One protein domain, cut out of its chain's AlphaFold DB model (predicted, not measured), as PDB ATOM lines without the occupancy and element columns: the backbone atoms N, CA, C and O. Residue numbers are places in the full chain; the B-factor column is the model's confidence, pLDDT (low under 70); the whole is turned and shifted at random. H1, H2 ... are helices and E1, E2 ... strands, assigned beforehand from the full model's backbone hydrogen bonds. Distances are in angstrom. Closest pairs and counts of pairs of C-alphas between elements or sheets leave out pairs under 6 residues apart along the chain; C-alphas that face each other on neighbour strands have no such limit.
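AT A GLANCE: This is residues 2 to 117 and 348 to 366 of the 511 residues of an uncharacterized protein of Chitinophagaceae bacterium (UniProt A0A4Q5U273). A strongly twisted sheet of six strands curls round the helix H3, and a second helix, H1, packs on the same face of the sheet, slanting across it; H2 folds back along H1 as a helical hairpin. H4 lies far from this body, on the stretch that leads from E3 back to E4. The printed part has 135 residues, with four named helices and six named strands in the order H1, H2, E1, E2, H3, E3, H4, E4, E5, E6. The sheet is mixed, in the order E2, E1, E6, E5, E4, E3, and the class is mixed, helices and strands. The whole is compact, with a radius of gyration of the C-alphas of 14.9 A, and spans 43 by 39 by 25 A.

HOW THE PARTS SIT: In the sheet, the inner strands E6, residues 350 to 356, and E5, residues 105 to 115, are antiparallel at 156 degrees, with N 112 and O 353 within hydrogen-bond range at 2.8 A. On the other side of E6 from E5 is E1, residues 42 to 48, parallel to E6 at 19 degrees, with N 45 and O 352 at 3.0 A. The edge strand E2, residues 51 to 54, is antiparallel to E1 at 143 degrees, with N 53 and O 46 at 2.8 A, and the two form a hairpin. E4, residues 96 to 102, is antiparallel to E5 at 141 degrees, with N 100 and O 107 at 2.9 A; these two also form a hairpin. The other edge strand, E3, residues 67 to 74, is antiparallel to E4 at 163 degrees, with N 99 and O 71 at 2.8 A. From edge to edge the strands' lines turn by 100 degrees. H1, residues 3 to 16, and H3, residues 55 to 64, are on the same face of the sheet, in two layers, helices over one face. The sheet curls round H3, whose closest C-alphas to E1 are those of Phe 55 and Gly 45, 3.9 A apart. H1 has a height over the sheet of 8.0 A and is only just over E5, with 4 of its C-alphas falling on E5 and 2 on E4; it runs slantwise to the strands, at 34 degrees to E5 on the local plane. H1 touches H3 with residues 14 to 15 alone, the closest C-alphas being those of Leu 15 and Ile 59, 6.5 A apart; they run the same way at a shallow tilt of 34 degrees, only just short of steep. H2, residues 20 to 28, is not on the sheet. It touches residues 10 to 14 of H1, opposite ways at a shallow tilt of 18 degrees, with the closest C-alphas, those of Ala 14 and Pro 20, 5.3 A apart. H4, residues 84 to 89, is not on the sheet and touches no helix. Every O i to N i+4 pair is within hydrogen-bond range in H1, H2 and H3; in H4 it is 1 of 2.

IN THESE COORDINATES: E5, residues 105 to 115, is the longest strand, 31.9 A from C-alpha 105 at (139.618, 141.949, 153.626) to C-alpha 115. E3 measures 20.5 A, E1 19.9 A, E4 19.5 A and E6 19.4 A, E6 ending at C-alpha 356 at (131.112, 152.060, 153.700). H1, 20.2 A long, begins at C-alpha 3 at (113.367, 149.985, 144.403); H3 measures 14.2 A and H2 12.1 A.

THE WHOLE: The C-alphas farthest apart are those of Ser 19 and Ser 81, 43.9 A. Residues 118 to 347 are cut out, and C-alphas 117 and 348 are 7.4 A apart across the cut. The link from H2 to E1, 13 residues, is long. The mean pLDDT of the printed part is 87.3; it is under 70 in residues 76 to 84, 88 to 94 and 361 to 364.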
ATOM      1  N   LYS A   2     110.727 146.653 146.908       82.81
ATOM      2  CA  LYS A   2     111.096 148.075 146.877       82.81
ATOM      3  C   LYS A   2     112.151 148.342 145.795       82.81
ATOM      4  O   LYS A   2     112.885 147.446 145.386       82.81
ATOM      5  N   ARG A   3     112.295 149.599 145.351       87.38
ATOM      6  CA  ARG A   3     113.367 149.985 144.403       87.38
ATOM      7  C   ARG A   3     114.763 149.629 144.937       87.38
ATOM      8  O   ARG A   3     115.647 149.271 144.169       87.38
ATOM      9  N   THR A   4     114.941 149.695 146.252       89.12
ATOM     10  CA  THR A   4     116.171 149.328 146.961       89.12
ATOM     11  C   THR A   4     116.537 147.857 146.760       89.12
ATOM     12  O   THR A   4     117.685 147.556 146.449       89.12
ATOM     13  N   ASP A   5     115.556 146.957 146.827       88.81
ATOM     14  CA  ASP A   5     115.728 145.522 146.574       88.81
ATOM     15  C   ASP A   5     116.150 145.267 145.116       88.81
ATOM     16  O   ASP A   5     117.066 144.487 144.836       88.81
ATOM     17  N   HIS A   6     115.537 145.989 144.170       90.06
ATOM     18  CA  HIS A   6     115.945 145.936 142.767       90.06
ATOM     19  C   HIS A   6     117.409 146.373 142.607       90.06
ATOM     20  O   HIS A   6     118.207 145.628 142.044       90.06
ATOM     21  N   ILE A   7     117.797 147.523 143.171       93.12
ATOM     22  CA  ILE A   7     119.181 148.022 143.124       93.12
ATOM     23  C   ILE A   7     120.158 146.998 143.718       93.12
ATOM     24  O   ILE A   7     121.154 146.676 143.072       93.12
ATOM     25  N   LEU A   8     119.870 146.436 144.895       92.75
ATOM     26  CA  LEU A   8     120.719 145.425 145.536       92.75
ATOM     27  C   LEU A   8     120.916 144.185 144.653       92.75
ATOM     28  O   LEU A   8     122.039 143.701 144.518       92.75
ATOM     29  N   SER A   9     119.855 143.718 143.991       91.44
ATOM     30  CA  SER A   9     119.911 142.586 143.055       91.44
ATOM     31  C   SER A   9     120.801 142.881 141.838       91.44
ATOM     32  O   SER A   9     121.608 142.043 141.417       91.44
ATOM     33  N   LEU A  10     120.711 144.100 141.297       91.94
ATOM     34  CA  LEU A  10     121.555 144.561 140.192       91.94
ATOM     35  C   LEU A  10     123.029 144.669 140.603       91.94
ATOM     36  O   LEU A  10     123.907 144.182 139.888       91.94
ATOM     37  N   VAL A  11     123.305 145.259 141.768       93.56
ATOM     38  CA  VAL A  11     124.664 145.403 142.314       93.56
ATOM     39  C   VAL A  11     125.295 144.039 142.563       93.56
ATOM     40  O   VAL A  11     126.414 143.790 142.115       93.56
ATOM     41  N   ALA A  12     124.565 143.132 143.212       92.56
ATOM     42  CA  ALA A  12     124.996 141.759 143.440       92.56
ATOM     43  C   ALA A  12     125.397 141.060 142.133       92.56
ATOM     44  O   ALA A  12     126.459 140.435 142.051       92.56
ATOM     45  N   THR A  13     124.594 141.231 141.080       92.44
ATOM     46  CA  THR A  13     124.895 140.691 139.750       92.44
ATOM     47  C   THR A  13     126.150 141.334 139.154       92.44
ATOM     48  O   THR A  13     127.028 140.628 138.662       92.44
ATOM     49  N   ALA A  14     126.296 142.660 139.225       93.94
ATOM     50  CA  ALA A  14     127.461 143.368 138.685       93.94
ATOM     51  C   ALA A  14     128.776 142.958 139.377       93.94
ATOM     52  O   ALA A  14     129.820 142.812 138.730       93.94
ATOM     53  N   LEU A  15     128.725 142.724 140.690       93.81
ATOM     54  CA  LEU A  15     129.872 142.291 141.487       93.81
ATOM     55  C   LEU A  15     130.278 140.840 141.201       93.81
ATOM     56  O   LEU A  15     131.466 140.531 141.243       93.81
ATOM     57  N   THR A  16     129.326 139.960 140.886       90.81
ATOM     58  CA  THR A  16     129.573 138.509 140.772       90.81
ATOM     59  C   THR A  16     129.634 137.979 139.339       90.81
ATOM     60  O   THR A  16     130.204 136.914 139.124       90.81
ATOM     61  N   SER A  17     129.114 138.716 138.353       90.19
ATOM     62  CA  SER A  17     129.072 138.293 136.946       90.19
ATOM     63  C   SER A  17     130.464 138.113 136.338       90.19
ATOM     64  O   SER A  17     131.389 138.864 136.644       90.19
ATOM     65  N   GLU A  18     130.616 137.168 135.414       88.75
ATOM     66  CA  GLU A  18     131.830 137.028 134.599       88.75
ATOM     67  C   GLU A  18     131.961 138.143 133.547       88.75
ATOM     68  O   GLU A  18     133.072 138.494 133.152       88.75
ATOM     69  N   SER A  19     130.841 138.759 133.145       89.56
ATOM     70  CA  SER A  19     130.777 139.826 132.138       89.56
ATOM     71  C   SER A  19     130.191 141.120 132.726       89.56
ATOM     72  O   SER A  19     129.078 141.536 132.380       89.56
ATOM     73  N   PRO A  20     130.928 141.806 133.622       88.38
ATOM     74  CA  PRO A  20     130.435 142.998 134.314       88.38
ATOM     75  C   PRO A  20     130.071 144.134 133.354       88.38
ATOM     76  O   PRO A  20     129.132 144.869 133.622       88.38
ATOM     77  N   ALA A  21     130.759 144.266 132.216       90.75
ATOM     78  CA  ALA A  21     130.454 145.302 131.228       90.75
ATOM     79  C   ALA A  21     129.053 145.131 130.615       90.75
ATOM     80  O   ALA A  21     128.341 146.116 130.430       90.75
ATOM     81  N   SER A  22     128.636 143.888 130.344       91.19
ATOM     82  CA  SER A  22     127.286 143.605 129.844       91.19
ATOM     83  C   SER A  22     126.234 143.911 130.905       91.19
ATOM     84  O   SER A  22     125.219 144.526 130.599       91.19
ATOM     85  N   VAL A  23     126.498 143.528 132.158       92.38
ATOM     86  CA  VAL A  23     125.595 143.808 133.283       92.38
ATOM     87  C   VAL A  23     125.458 145.309 133.517       92.38
ATOM     88  O   VAL A  23     124.340 145.802 133.606       92.38
ATOM     89  N   LEU A  24     126.564 146.058 133.555       94.56
ATOM     90  CA  LEU A  24     126.540 147.512 133.724       94.56
ATOM     91  C   LEU A  24     125.747 148.195 132.606       94.56
ATOM     92  O   LEU A  24     124.930 149.057 132.903       94.56
ATOM     93  N   LYS A  25     125.900 147.753 131.351       93.38
ATOM     94  CA  LYS A  25     125.098 148.259 130.228       93.38
ATOM     95  C   LYS A  25     123.597 148.007 130.416       93.38
ATOM     96  O   LYS A  25     122.789 148.864 130.076       93.38
ATOM     97  N   THR A  26     123.215 146.850 130.958       91.56
ATOM     98  CA  THR A  26     121.814 146.568 131.306       91.56
ATOM     99  C   THR A  26     121.331 147.490 132.427       91.56
ATOM    100  O   THR A  26     120.249 148.058 132.321       91.56
ATOM    101  N   ILE A  27     122.140 147.699 133.470       93.38
ATOM    102  CA  ILE A  27     121.808 148.591 134.594       93.38
ATOM    103  C   ILE A  27     121.660 150.050 134.120       93.38
ATOM    104  O   ILE A  27     120.763 150.742 134.596       93.38
ATOM    105  N   GLU A  28     122.464 150.504 133.151       93.69
ATOM    106  CA  GLU A  28     122.355 151.845 132.543       93.69
ATOM    107  C   GLU A  28     120.996 152.110 131.881       93.69
ATOM    108  O   GLU A  28     120.595 153.265 131.744       93.69
ATOM    109  N   GLY A  29     120.259 151.058 131.504       90.75
ATOM    110  CA  GLY A  29     118.882 151.174 131.020       90.75
ATOM    111  C   GLY A  29     117.879 151.608 132.096       90.75
ATOM    112  O   GLY A  29     116.799 152.085 131.757       90.75
ATOM    113  N   PHE A  30     118.235 151.474 133.376       91.12
ATOM    114  CA  PHE A  30     117.374 151.784 134.521       91.12
ATOM    115  C   PHE A  30     117.896 152.946 135.369       91.12
ATOM    116  O   PHE A  30     117.105 153.715 135.913       91.12
ATOM    117  N   TYR A  31     119.219 153.071 135.497       95.38
ATOM    118  CA  TYR A  31     119.867 154.029 136.389       95.38
ATOM    119  C   TYR A  31     121.075 154.691 135.737       95.38
ATOM    120  O   TYR A  31     121.761 154.100 134.909       95.38
ATOM    121  N   PHE A  32     121.405 155.905 136.169       96.81
ATOM    122  CA  PHE A  32     122.608 156.587 135.716       96.81
ATOM    123  C   PHE A  32     123.835 156.180 136.545       96.81
ATOM    124  O   PHE A  32     123.828 156.285 137.772       96.81
ATOM    125  N   LEU A  33     124.899 155.705 135.886       97.06
ATOM    126  CA  LEU A  33     126.035 155.055 136.569       97.06
ATOM    127  C   LEU A  33     127.341 155.853 136.545       97.06
ATOM    128  O   LEU A  33     128.265 155.548 137.303       97.06
ATOM    129  N   SER A  34     127.437 156.846 135.660       95.12
ATOM    130  CA  SER A  34     128.697 157.540 135.363       95.12
ATOM    131  C   SER A  34     128.957 158.760 136.252       95.12
ATOM    132  O   SER A  34     130.115 159.118 136.451       95.12
ATOM    133  N   GLU A  35     127.912 159.362 136.822       93.38
ATOM    134  CA  GLU A  35     127.985 160.583 137.636       93.38
ATOM    135  C   GLU A  35     126.976 160.501 138.791       93.38
ATOM    136  O   GLU A  35     125.830 160.105 138.562       93.38
ATOM    137  N   PRO A  36     127.362 160.862 140.022       93.12
ATOM    138  CA  PRO A  36     126.416 161.072 141.113       93.12
ATOM    139  C   PRO A  36     125.457 162.238 140.823       93.12
ATOM    140  O   PRO A  36     125.864 163.248 140.262       93.12
ATOM    141  N   ARG A  37     124.204 162.140 141.287       93.50
ATOM    142  CA  ARG A  37     123.217 163.246 141.281       93.50
ATOM    143  C   ARG A  37     122.962 163.880 139.902       93.50
ATOM    144  O   ARG A  37     122.697 165.078 139.809       93.50
ATOM    145  N   LYS A  38     122.995 163.091 138.824       94.06
ATOM    146  CA  LYS A  38     122.672 163.603 137.489       94.06
ATOM    147  C   LYS A  38     121.209 164.040 137.403       94.06
ATOM    148  O   LYS A  38     120.292 163.267 137.694       94.06
ATOM    149  N   THR A  39     121.000 165.262 136.928       92.50
ATOM    150  CA  THR A  39     119.672 165.866 136.793       92.50
ATOM    151  C   THR A  39     118.774 165.086 135.831       92.50
ATOM    152  O   THR A  39     119.222 164.519 134.833       92.50
ATOM    153  N   GLY A  40     117.485 165.025 136.161       90.94
ATOM    154  CA  GLY A  40     116.458 164.283 135.433       90.94
ATOM    155  C   GLY A  40     116.573 162.760 135.541       90.94
ATOM    156  O   GLY A  40     115.889 162.059 134.798       90.94
ATOM    157  N   THR A  41     117.439 162.230 136.412       93.25
ATOM    158  CA  THR A  41     117.711 160.787 136.491       93.25
ATOM    159  C   THR A  41     117.816 160.276 137.926       93.25
ATOM    160  O   THR A  41     117.984 161.043 138.877       93.25
ATOM    161  N   VAL A  42     117.758 158.950 138.065       95.19
ATOM    162  CA  VAL A  42     118.122 158.236 139.291       95.19
ATOM    163  C   VAL A  42     119.553 157.732 139.133       95.19
ATOM    164  O   VAL A  42     119.821 156.872 138.296       95.19
ATOM    165  N   SER A  43     120.477 158.277 139.914       97.00
ATOM    166  CA  SER A  43     121.896 157.921 139.875       97.00
ATOM    167  C   SER A  43     122.242 156.863 140.924       97.00
ATOM    168  O   SER A  43     121.667 156.852 142.014       97.00
ATOM    169  N   LEU A  44     123.228 156.015 140.628       97.69
ATOM    170  CA  LEU A  44     123.842 155.100 141.596       97.69
ATOM    171  C   LEU A  44     125.292 155.509 141.870       97.69
ATOM    172  O   LEU A  44     125.980 156.066 141.010       97.69
ATOM    173  N   GLY A  45     125.799 155.191 143.057       97.12
ATOM    174  CA  GLY A  45     127.210 155.378 143.377       97.12
ATOM    175  C   GLY A  45     127.576 154.847 144.749       97.12
ATOM    176  O   GLY A  45     126.802 154.127 145.374       97.12
ATOM    177  N   ALA A  46     128.771 155.196 145.210       97.00
ATOM    178  CA  ALA A  46     129.261 154.766 146.509       97.00
ATOM    179  C   ALA A  46     130.102 155.849 147.179       97.00
ATOM    180  O   ALA A  46     130.685 156.698 146.504       97.00
ATOM    181  N   LYS A  47     130.195 155.783 148.504       95.75
ATOM    182  CA  LYS A  47     131.124 156.552 149.322       95.75
ATOM    183  C   LYS A  47     132.006 155.579 150.086       95.75
ATOM    184  O   LYS A  47     131.526 154.812 150.913       95.75
ATOM    185  N   GLU A  48     133.294 155.609 149.784       92.75
ATOM    186  CA  GLU A  48     134.291 154.685 150.329       92.75
ATOM    187  C   GLU A  48     135.490 155.507 150.809       92.75
ATOM    188  O   GLU A  48     135.994 156.348 150.058       92.75
ATOM    189  N   ASN A  49     135.931 155.307 152.055       89.06
ATOM    190  CA  ASN A  49     136.930 156.163 152.719       89.06
ATOM    191  C   ASN A  49     136.614 157.673 152.615       89.06
ATOM    192  O   ASN A  49     137.477 158.495 152.302       89.06
ATOM    193  N   GLY A  50     135.341 158.038 152.787       88.38
ATOM    194  CA  GLY A  50     134.871 159.424 152.696       88.38
ATOM    195  C   GLY A  50     134.821 160.014 151.280       88.38
ATOM    196  O   GLY A  50     134.288 161.110 151.116       88.38
ATOM    197  N   GLN A  51     135.311 159.304 150.260       93.81
ATOM    198  CA  GLN A  51     135.304 159.764 148.873       93.81
ATOM    199  C   GLN A  51     134.110 159.212 148.105       93.81
ATOM    200  O   GLN A  51     133.884 158.001 148.061       93.81
ATOM    201  N   GLU A  52     133.373 160.110 147.458       95.62
ATOM    202  CA  GLU A  52     132.283 159.745 146.564       95.62
ATOM    203  C   GLU A  52     132.814 159.262 145.209       95.62
ATOM    204  O   GLU A  52     133.723 159.851 144.622       95.62
ATOM    205  N   LYS A  53     132.232 158.170 144.710       96.44
ATOM    206  CA  LYS A  53     132.583 157.511 143.453       96.44
ATOM    207  C   LYS A  53     131.322 157.251 142.634       96.44
ATOM    208  O   LYS A  53     130.274 156.884 143.176       96.44
ATOM    209  N   SER A  54     131.442 157.374 141.311       96.75
ATOM    210  CA  SER A  54     130.411 156.881 140.397       96.75
ATOM    211  C   SER A  54     130.277 155.363 140.511       96.75
ATOM    212  O   SER A  54     131.239 154.666 140.858       96.75
ATOM    213  N   PHE A  55     129.088 154.838 140.219       97.38
ATOM    214  CA  PHE A  55     128.813 153.410 140.352       97.38
ATOM    215  C   PHE A  55     129.761 152.551 139.513       97.38
ATOM    216  O   PHE A  55     130.350 151.601 140.026       97.38
ATOM    217  N   THR A  56     129.982 152.928 138.251       96.44
ATOM    218  CA  THR A  56     130.896 152.215 137.342       96.44
ATOM    219  C   THR A  56     132.318 152.150 137.904       96.44
ATOM    220  O   THR A  56     132.945 151.089 137.891       96.44
ATOM    221  N   THR A  57     132.814 153.263 138.453       96.75
ATOM    222  CA  THR A  57     134.152 153.332 139.060       96.75
ATOM    223  C   THR A  57     134.244 152.454 140.303       96.75
ATOM    224  O   THR A  57     135.221 151.726 140.479       96.75
ATOM    225  N   TRP A  58     133.224 152.498 141.161       96.69
ATOM    226  CA  TRP A  58     133.192 151.706 142.386       96.69
ATOM    227  C   TRP A  58     133.148 150.202 142.099       96.69
ATOM    228  O   TRP A  58     134.003 149.478 142.605       96.69
ATOM    229  N   ILE A  59     132.245 149.736 141.224       96.44
ATOM    230  CA  ILE A  59     132.175 148.321 140.817       96.44
ATOM    231  C   ILE A  59     133.505 147.857 140.212       96.44
ATOM    232  O   ILE A  59     134.012 146.797 140.582       96.44
ATOM    233  N   GLY A  60     134.103 148.655 139.319       95.19
ATOM    234  CA  GLY A  60     135.412 148.354 138.736       95.19
ATOM    235  C   GLY A  60     136.501 148.182 139.800       95.19
ATOM    236  O   GLY A  60     137.243 147.200 139.763       95.19
ATOM    237  N   GLY A  61     136.538 149.082 140.788       94.62
ATOM    238  CA  GLY A  61     137.471 149.024 141.913       94.62
ATOM    239  C   GLY A  61     137.296 147.778 142.787       94.62
ATOM    240  O   GLY A  61     138.280 147.093 143.060       94.62
ATOM    241  N   GLN A  62     136.058 147.435 143.169       94.81
ATOM    242  CA  GLN A  62     135.792 146.228 143.967       94.81
ATOM    243  C   GLN A  62     136.242 144.963 143.227       94.81
ATOM    244  O   GLN A  62     136.895 144.095 143.801       94.81
ATOM    245  N   ARG A  63     135.961 144.872 141.922       92.88
ATOM    246  CA  ARG A  63     136.362 143.722 141.103       92.88
ATOM    247  C   ARG A  63     137.871 143.615 140.929       92.88
ATOM    248  O   ARG A  63     138.407 142.512 141.010       92.88
ATOM    249  N   GLN A  64     138.558 144.738 140.724       93.44
ATOM    250  CA  GLN A  64     140.018 144.769 140.630       93.44
ATOM    251  C   GLN A  64     140.687 144.295 141.930       93.44
ATOM    252  O   GLN A  64     141.744 143.670 141.873       93.44
ATOM    253  N   ALA A  65     140.057 144.527 143.086       92.62
ATOM    254  CA  ALA A  65     140.515 144.018 144.378       92.62
ATOM    255  C   ALA A  65     140.335 142.492 144.556       92.62
ATOM    256  O   ALA A  65     140.801 141.932 145.548       92.62
ATOM    257  N   GLY A  66     139.698 141.803 143.600       92.88
ATOM    258  CA  GLY A  66     139.531 140.351 143.608       92.88
ATOM    259  C   GLY A  66     138.465 139.894 144.598       92.88
ATOM    260  O   GLY A  66     138.786 139.359 145.659       92.88
ATOM    261  N   ILE A  67     137.196 140.105 144.245       93.56
ATOM    262  CA  ILE A  67     136.043 139.679 145.050       93.56
ATOM    263  C   ILE A  67     136.038 138.153 145.173       93.56
ATOM    264  O   ILE A  67     135.940 137.441 144.173       93.56
ATOM    265  N   THR A  68     136.099 137.654 146.403       92.12
ATOM    266  CA  THR A  68     136.007 136.224 146.723       92.12
ATOM    267  C   THR A  68     134.602 135.839 147.171       92.12
ATOM    268  O   THR A  68     134.132 134.756 146.832       92.12
ATOM    269  N   ALA A  69     133.902 136.738 147.868       90.69
ATOM    270  CA  ALA A  69     132.517 136.546 148.283       90.69
ATOM    271  C   ALA A  69     131.748 137.872 148.290       90.69
ATOM    272  O   ALA A  69     132.322 138.945 148.484       90.69
ATOM    273  N   MET A  70     130.438 137.778 148.085       91.81
ATOM    274  CA  MET A  70     129.494 138.877 148.239       91.81
ATOM    275  C   MET A  70     128.255 138.320 148.925       91.81
ATOM    276  O   MET A  70     127.708 137.320 148.460       91.81
ATOM    277  N   ASN A  71     127.839 138.958 150.014       91.31
ATOM    278  CA  ASN A  71     126.656 138.582 150.770       91.31
ATOM    279  C   ASN A  71     125.759 139.800 150.977       91.31
ATOM    280  O   ASN A  71     126.239 140.925 151.117       91.31
ATOM    281  N   LEU A  72     124.456 139.554 151.073       91.12
ATOM    282  CA  LEU A  72     123.529 140.496 151.685       91.12
ATOM    283  C   LEU A  72     123.195 140.017 153.090       91.12
ATOM    284  O   LEU A  72     123.067 138.815 153.332       91.12
ATOM    285  N   LYS A  73     123.076 140.955 154.023       88.31
ATOM    286  CA  LYS A  73     122.831 140.652 155.431       88.31
ATOM    287  C   LYS A  73     121.757 141.598 155.972       88.31
ATOM    288  O   LYS A  73     121.935 142.808 155.857       88.31
ATOM    289  N   PRO A  74     120.659 141.093 156.555       84.06
ATOM    290  CA  PRO A  74     119.685 141.936 157.226       84.06
ATOM    291  C   PRO A  74     120.352 142.730 158.340       84.06
ATOM    292  O   PRO A  74     121.131 142.193 159.130       84.06
ATOM    293  N   PHE A  75     120.021 144.011 158.402       78.25
ATOM    294  CA  PHE A  75     120.436 144.898 159.467       78.25
ATOM    295  C   PHE A  75     119.212 145.265 160.292       78.25
ATOM    296  O   PHE A  75     118.208 145.695 159.717       78.25
ATOM    297  N   PRO A  76     119.245 145.100 161.626       64.19
ATOM    298  CA  PRO A  76     118.140 145.551 162.452       64.19
ATOM    299  C   PRO A  76     117.907 147.042 162.199       64.19
ATOM    300  O   PRO A  76     118.852 147.834 162.168       64.19
ATOM    301  N   ALA A  77     116.644 147.415 161.978       56.41
ATOM    302  CA  ALA A  77     116.260 148.799 161.751       56.41
ATOM    303  C   ALA A  77     116.863 149.688 162.851       56.41
ATOM    304  O   ALA A  77     116.789 149.355 164.034       56.41
ATOM    305  N   ARG A  78     117.461 150.824 162.465       54.22
ATOM    306  CA  ARG A  78     118.197 151.722 163.379       54.22
ATOM    307  C   ARG A  78     117.374 152.202 164.580       54.22
ATOM    308  O   ARG A  78     117.960 152.681 165.547       54.22
ATOM    309  N   ASN A  79     116.046 152.096 164.531       58.19
ATOM    310  CA  ASN A  79     115.180 152.558 165.599       58.19
ATOM    311  C   ASN A  79     114.733 151.414 166.521       58.19
ATOM    312  O   ASN A  79     113.650 150.854 166.358       58.19
ATOM    313  N   ALA A  80     115.564 151.101 167.518       57.56
ATOM    314  CA  ALA A  80     115.268 150.095 168.540       57.56
ATOM    315  C   ALA A  80     114.028 150.422 169.401       57.56
ATOM    316  O   ALA A  80     113.595 149.572 170.174       57.56
ATOM    317  N   SER A  81     113.463 151.635 169.296       63.91
ATOM    318  CA  SER A  81     112.254 152.024 170.030       63.91
ATOM    319  C   SER A  81     110.952 151.613 169.338       63.91
ATOM    320  O   SER A  81     109.894 151.728 169.951       63.91
ATOM    321  N   LEU A  82     110.995 151.195 168.068       67.62
ATOM    322  CA  LEU A  82     109.805 150.753 167.343       67.62
ATOM    323  C   LEU A  82     109.583 149.256 167.544       67.62
ATOM    324  O   LEU A  82     110.528 148.468 167.521       67.62
ATOM    325  N   GLN A  83     108.315 148.860 167.682       69.19
ATOM    326  CA  GLN A  83     107.950 147.447 167.638       69.19
ATOM    327  C   GLN A  83     108.387 146.844 166.292       69.19
ATOM    328  O   GLN A  83     108.272 147.524 165.270       69.19
ATOM    329  N   PRO A  84     108.862 145.586 166.241       68.69
ATOM    330  CA  PRO A  84     109.409 144.999 165.015       68.69
ATOM    331  C   PRO A  84     108.473 145.045 163.796       68.69
ATOM    332  O   PRO A  84     108.944 145.278 162.685       68.69
ATOM    333  N   HIS A  85     107.159 144.878 163.991       70.31
ATOM    334  CA  HIS A  85     106.172 144.980 162.908       70.31
ATOM    335  C   HIS A  85     106.027 146.424 162.386       70.31
ATOM    336  O   HIS A  85     105.978 146.644 161.180       70.31
ATOM    337  N   ILE A  86     106.081 147.431 163.265       73.25
ATOM    338  CA  ILE A  86     106.101 148.851 162.871       73.25
ATOM    339  C   ILE A  86     107.414 149.173 162.155       73.25
ATOM    340  O   ILE A  86     107.422 149.804 161.103       73.25
ATOM    341  N   ALA A  87     108.543 148.696 162.685       71.75
ATOM    342  CA  ALA A  87     109.851 148.890 162.072       71.75
ATOM    343  C   ALA A  87     109.913 148.323 160.641       71.75
ATOM    344  O   ALA A  87     110.591 148.903 159.795       71.75
ATOM    345  N   ALA A  88     109.171 147.249 160.347       69.06
ATOM    346  CA  ALA A  88     109.030 146.699 159.000       69.06
ATOM    347  C   ALA A  88     108.358 147.679 158.018       69.06
ATOM    348  O   ALA A  88     108.801 147.804 156.873       69.06
ATOM    349  N   ALA A  89     107.339 148.423 158.465       69.31
ATOM    350  CA  ALA A  89     106.666 149.456 157.667       69.31
ATOM    351  C   ALA A  89     107.619 150.585 157.251       69.31
ATOM    352  O   ALA A  89     107.527 151.118 156.144       69.31
ATOM    353  N   PHE A  90     108.567 150.909 158.133       69.62
ATOM    354  CA  PHE A  90     109.565 151.965 157.950       69.62
ATOM    355  C   PHE A  90     110.940 151.437 157.539       69.62
ATOM    356  O   PHE A  90     111.918 152.188 157.577       69.62
ATOM    357  N   ALA A  91     111.040 150.164 157.145       61.88
ATOM    358  CA  ALA A  91     112.276 149.599 156.635       61.88
ATOM    359  C   ALA A  91     112.673 150.346 155.353       61.88
ATOM    360  O   ALA A  91     112.088 150.152 154.280       61.88
ATOM    361  N   GLY A  92     113.599 151.287 155.520       60.78
ATOM    362  CA  GLY A  92     114.153 152.124 154.468       60.78
ATOM    363  C   GLY A  92     115.311 151.437 153.739       60.78
ATOM    364  O   GLY A  92     115.496 150.233 153.874       60.78
ATOM    365  N   PRO A  93     116.139 152.190 152.996       57.84
ATOM    366  CA  PRO A  93     117.209 151.631 152.161       57.84
ATOM    367  C   PRO A  93     118.330 150.911 152.931       57.84
ATOM    368  O   PRO A  93     119.162 150.261 152.311       57.84
ATOM    369  N   SER A  94     118.365 151.016 154.261       62.78
ATOM    370  CA  SER A  94     119.420 150.470 155.119       62.78
ATOM    371  C   SER A  94     119.032 149.179 155.853       62.78
ATOM    372  O   SER A  94     119.677 148.839 156.842       62.78
ATOM    373  N   ASP A  95     117.946 148.509 155.461       78.44
ATOM    374  CA  ASP A  95     117.478 147.258 156.081       78.44
ATOM    375  C   ASP A  95     118.315 146.028 155.678       78.44
ATOM    376  O   ASP A  95     118.288 144.999 156.353       78.44
ATOM    377  N   LEU A  96     119.114 146.155 154.617       87.81
ATOM    378  CA  LEU A  96     120.097 145.178 154.162       87.81
ATOM    379  C   LEU A  96     121.470 145.844 154.011       87.81
ATOM    380  O   LEU A  96     121.592 146.922 153.427       87.81
ATOM    381  N   LEU A  97     122.515 145.179 154.503       91.31
ATOM    382  CA  LEU A  97     123.905 145.538 154.228       91.31
ATOM    383  C   LEU A  97     124.474 144.650 153.134       91.31
ATOM    384  O   LEU A  97     124.219 143.445 153.091       91.31
ATOM    385  N   LEU A  98     125.300 145.257 152.295       93.56
ATOM    386  CA  LEU A  98     126.115 144.580 151.307       93.56
ATOM    387  C   LEU A  98     127.502 144.324 151.893       93.56
ATOM    388  O   LEU A  98     128.252 145.255 152.170       93.56
ATOM    389  N   GLU A  99     127.852 143.058 152.051       93.62
ATOM    390  CA  GLU A  99     129.172 142.618 152.481       93.62
ATOM    391  C   GLU A  99     129.973 142.151 151.262       93.62
ATOM    392  O   GLU A  99     129.538 141.270 150.519       93.62
ATOM    393  N   ILE A 100     131.152 142.735 151.051       94.12
ATOM    394  CA  ILE A 100     132.069 142.379 149.966       94.12
ATOM    395  C   ILE A 100     133.373 141.900 150.590       94.12
ATOM    396  O   ILE A 100     134.062 142.660 151.270       94.12
ATOM    397  N   THR A 101     133.734 140.646 150.329       93.44
ATOM    398  CA  THR A 101     135.020 140.078 150.742       93.44
ATOM    399  C   THR A 101     135.961 140.018 149.548       93.44
ATOM    400  O   THR A 101     135.610 139.527 148.475       93.44
ATOM    401  N   THR A 102     137.169 140.529 149.748       92.75
ATOM    402  CA  THR A 102     138.262 140.579 148.771       92.75
ATOM    403  C   THR A 102     139.518 139.945 149.361       92.75
ATOM    404  O   THR A 102     139.575 139.668 150.561       92.75
ATOM    405  N   GLY A 103     140.575 139.786 148.560       87.25
ATOM    406  CA  GLY A 103     141.883 139.365 149.080       87.25
ATOM    407  C   GLY A 103     142.473 140.316 150.135       87.25
ATOM    408  O   GLY A 103     143.290 139.896 150.949       87.25
ATOM    409  N   SER A 104     142.045 141.584 150.147       86.75
ATOM    410  CA  SER A 104     142.479 142.598 151.119       86.75
ATOM    411  C   SER A 104     141.647 142.661 152.405       86.75
ATOM    412  O   SER A 104     142.034 143.370 153.330       86.75
ATOM    413  N   GLY A 105     140.525 141.941 152.478       90.56
ATOM    414  CA  GLY A 105     139.618 141.949 153.626       90.56
ATOM    415  C   GLY A 105     138.150 142.113 153.239       90.56
ATOM    416  O   GLY A 105     137.793 142.098 152.056       90.56
ATOM    417  N   THR A 106     137.309 142.271 154.259       92.06
ATOM    418  CA  THR A 106     135.853 142.410 154.138       92.06
ATOM    419  C   THR A 106     135.431 143.850 154.397       92.06
ATOM    420  O   THR A 106     135.883 144.464 155.362       92.06
ATOM    421  N   LYS A 107     134.554 144.373 153.538       93.19
ATOM    422  CA  LYS A 107     133.923 145.689 153.672       93.19
ATOM    423  C   LYS A 107     132.413 145.544 153.707       93.19
ATOM    424  O   LYS A 107     131.857 144.704 153.000       93.19
ATOM    425  N   ILE A 108     131.764 146.381 154.507       93.31
ATOM    426  CA  ILE A 108     130.315 146.385 154.687       93.31
ATOM    427  C   ILE A 108     129.784 147.736 154.226       93.31
ATOM    428  O   ILE A 108     130.295 148.775 154.633       93.31
ATOM    429  N   PHE A 109     128.758 147.715 153.383       93.75
ATOM    430  CA  PHE A 109     128.125 148.903 152.832       93.75
ATOM    431  C   PHE A 109     126.646 148.937 153.209       93.75
ATOM    432  O   PHE A 109     125.930 147.953 153.021       93.75
ATOM    433  N   GLY A 110     126.180 150.078 153.708       92.38
ATOM    434  CA  GLY A 110     124.755 150.396 153.805       92.38
ATOM    435  C   GLY A 110     124.326 151.244 152.613       92.38
ATOM    436  O   GLY A 110     125.134 151.995 152.075       92.38
ATOM    437  N   MET A 111     123.068 151.155 152.185       93.00
ATOM    438  CA  MET A 111     122.553 152.044 151.144       93.00
ATOM    439  C   MET A 111     121.837 153.247 151.765       93.00
ATOM    440  O   MET A 111     120.933 153.107 152.588       93.00
ATOM    441  N   ALA A 112     122.240 154.436 151.335       91.31
ATOM    442  CA  ALA A 112     121.591 155.703 151.619       91.31
ATOM    443  C   ALA A 112     120.819 156.190 150.384       91.31
ATOM    444  O   ALA A 112     121.165 155.868 149.244       91.31
ATOM    445  N   PHE A 113     119.764 156.969 150.617       91.31
ATOM    446  CA  PHE A 113     118.966 157.599 149.569       91.31
ATOM    447  C   PHE A 113     118.977 159.112 149.757       91.31
ATOM    448  O   PHE A 113     118.612 159.618 150.816       91.31
ATOM    449  N   TYR A 114     119.360 159.811 148.698       90.25
ATOM    450  CA  TYR A 114     119.375 161.258 148.610       90.25
ATOM    451  C   TYR A 114     118.509 161.690 147.433       90.25
ATOM    452  O   TYR A 114     118.455 161.018 146.402       90.25
ATOM    453  N   ARG A 115     117.872 162.847 147.553       90.88
ATOM    454  CA  ARG A 115     117.152 163.480 146.450       90.88
ATOM    455  C   ARG A 115     117.382 164.978 146.488       90.88
ATOM    456  O   ARG A 115     117.657 165.530 147.549       90.88
ATOM    457  N   SER A 116     117.246 165.621 145.341       90.44
ATOM    458  CA  SER A 116     117.163 167.073 145.279       90.44
ATOM    459  C   SER A 116     115.928 167.582 146.019       90.44
ATOM    460  O   SER A 116     114.910 166.886 146.076       90.44
ATOM    461  N   SER A 117     115.970 168.836 146.465       89.50
ATOM    462  CA  SER A 117     114.791 169.549 146.951       89.50
ATOM    463  C   SER A 117     113.643 169.505 145.930       89.50
ATOM    464  O   SER A 117     113.859 169.550 144.713       89.50
ATOM    465  N   PRO A 348     115.354 167.937 138.897       92.31
ATOM    466  CA  PRO A 348     115.308 167.012 140.016       92.31
ATOM    467  C   PRO A 348     116.325 165.889 139.818       92.31
ATOM    468  O   PRO A 348     116.582 165.467 138.691       92.31
ATOM    469  N   TRP A 349     116.890 165.374 140.899       94.06
ATOM    470  CA  TRP A 349     117.740 164.189 140.864       94.06
ATOM    471  C   TRP A 349     117.462 163.304 142.069       94.06
ATOM    472  O   TRP A 349     117.080 163.768 143.142       94.06
ATOM    473  N   GLU A 350     117.700 162.013 141.889       95.44
ATOM    474  CA  GLU A 350     117.696 161.017 142.952       95.44
ATOM    475  C   GLU A 350     119.035 160.284 142.939       95.44
ATOM    476  O   GLU A 350     119.637 160.083 141.883       95.44
ATOM    477  N   TYR A 351     119.531 159.897 144.108       95.69
ATOM    478  CA  TYR A 351     120.832 159.264 144.250       95.69
ATOM    479  C   TYR A 351     120.807 158.193 145.335       95.69
ATOM    480  O   TYR A 351     120.587 158.483 146.510       95.69
ATOM    481  N   TYR A 352     121.057 156.949 144.930       96.50
ATOM    482  CA  TYR A 352     121.271 155.834 145.847       96.50
ATOM    483  C   TYR A 352     122.775 155.606 146.004       96.50
ATOM    484  O   TYR A 352     123.480 155.331 145.027       96.50
ATOM    485  N   GLN A 353     123.266 155.746 147.234       96.00
ATOM    486  CA  GLN A 353     124.688 155.691 147.559       96.00
ATOM    487  C   GLN A 353     124.986 154.512 148.482       96.00
ATOM    488  O   GLN A 353     124.410 154.410 149.558       96.00
ATOM    489  N   PHE A 354     125.922 153.652 148.088       96.38
ATOM    490  CA  PHE A 354     126.500 152.636 148.968       96.38
ATOM    491  C   PHE A 354     127.582 153.266 149.845       96.38
ATOM    492  O   PHE A 354     128.646 153.632 149.352       96.38
ATOM    493  N   GLU A 355     127.321 153.412 151.136       94.94
ATOM    494  CA  GLU A 355     128.232 154.004 152.112       94.94
ATOM    495  C   GLU A 355     128.950 152.913 152.899       94.94
ATOM    496  O   GLU A 355     128.309 152.057 153.511       94.94
ATOM    497  N   GLU A 356     130.282 152.943 152.881       93.56
ATOM    498  CA  GLU A 356     131.112 152.060 153.700       93.56
ATOM    499  C   GLU A 356     130.862 152.329 155.191       93.56
ATOM    500  O   GLU A 356     130.933 153.468 155.655       93.56
ATOM    501  N   LEU A 357     130.560 151.269 155.939       90.56
ATOM    502  CA  LEU A 357     130.295 151.327 157.368       90.56
ATOM    503  C   LEU A 357     131.540 150.886 158.138       90.56
ATOM    504  O   LEU A 357     131.908 149.711 158.148       90.56
ATOM    505  N   GLU A 358     132.182 151.840 158.806       86.31
ATOM    506  CA  GLU A 358     133.347 151.577 159.646       86.31
ATOM    507  C   GLU A 358     132.948 150.917 160.977       86.31
ATOM    508  O   GLU A 358     131.902 151.207 161.557       86.31
ATOM    509  N   GLY A 359     133.806 150.029 161.485       78.12
ATOM    510  CA  GLY A 359     133.650 149.440 162.820       78.12
ATOM    511  C   GLY A 359     132.571 148.359 162.951       78.12
ATOM    512  O   GLY A 359     132.358 147.860 164.054       78.12
ATOM    513  N   ILE A 360     131.917 147.961 161.857       77.06
ATOM    514  CA  ILE A 360     130.993 146.821 161.851       77.06
ATOM    515  C   ILE A 360     131.790 145.535 161.608       77.06
ATOM    516  O   ILE A 360     132.469 145.389 160.593       77.06
ATOM    517  N   SER A 361     131.727 144.596 162.555       69.25
ATOM    518  CA  SER A 361     132.273 143.246 162.381       69.25
ATOM    519  C   SER A 361     131.422 142.428 161.406       69.25
ATOM    520  O   SER A 361     130.229 142.695 161.272       69.25
ATOM    521  N   ALA A 362     132.014 141.394 160.794       67.00
ATOM    522  CA  ALA A 362     131.300 140.453 159.929       67.00
ATOM    523  C   ALA A 362     129.966 140.015 160.561       67.00
ATOM    524  O   ALA A 362     129.914 139.634 161.736       67.00
ATOM    525  N   LEU A 363     128.889 140.128 159.786       69.19
ATOM    526  CA  LEU A 363     127.549 139.774 160.242       69.19
ATOM    527  C   LEU A 363     127.364 138.251 160.188       69.19
ATOM    528  O   LEU A 363     127.961 137.598 159.331       69.19
ATOM    529  N   PRO A 364     126.538 137.666 161.075       69.12
ATOM    530  CA  PRO A 364     126.339 136.220 161.115       69.12
ATOM    531  C   PRO A 364     125.902 135.654 159.758       69.12
ATOM    532  O   PRO A 364     125.226 136.312 158.957       69.12
ATOM    533  N   ASP A 365     126.311 134.418 159.479       73.44
ATOM    534  CA  ASP A 365     125.933 133.728 158.252       73.44
ATOM    535  C   ASP A 365     124.463 133.324 158.237       73.44
ATOM    536  O   ASP A 365     123.905 132.870 159.236       73.44
ATOM    537  N   LEU A 366     123.834 133.520 157.076       77.62
ATOM    538  CA  LEU A 366     122.471 133.081 156.817       77.62
ATOM    539  C   LEU A 366     122.523 131.665 156.251       77.62
ATOM    540  O   LEU A 366     123.214 131.413 155.263       77.62
TER     541      LEU A 366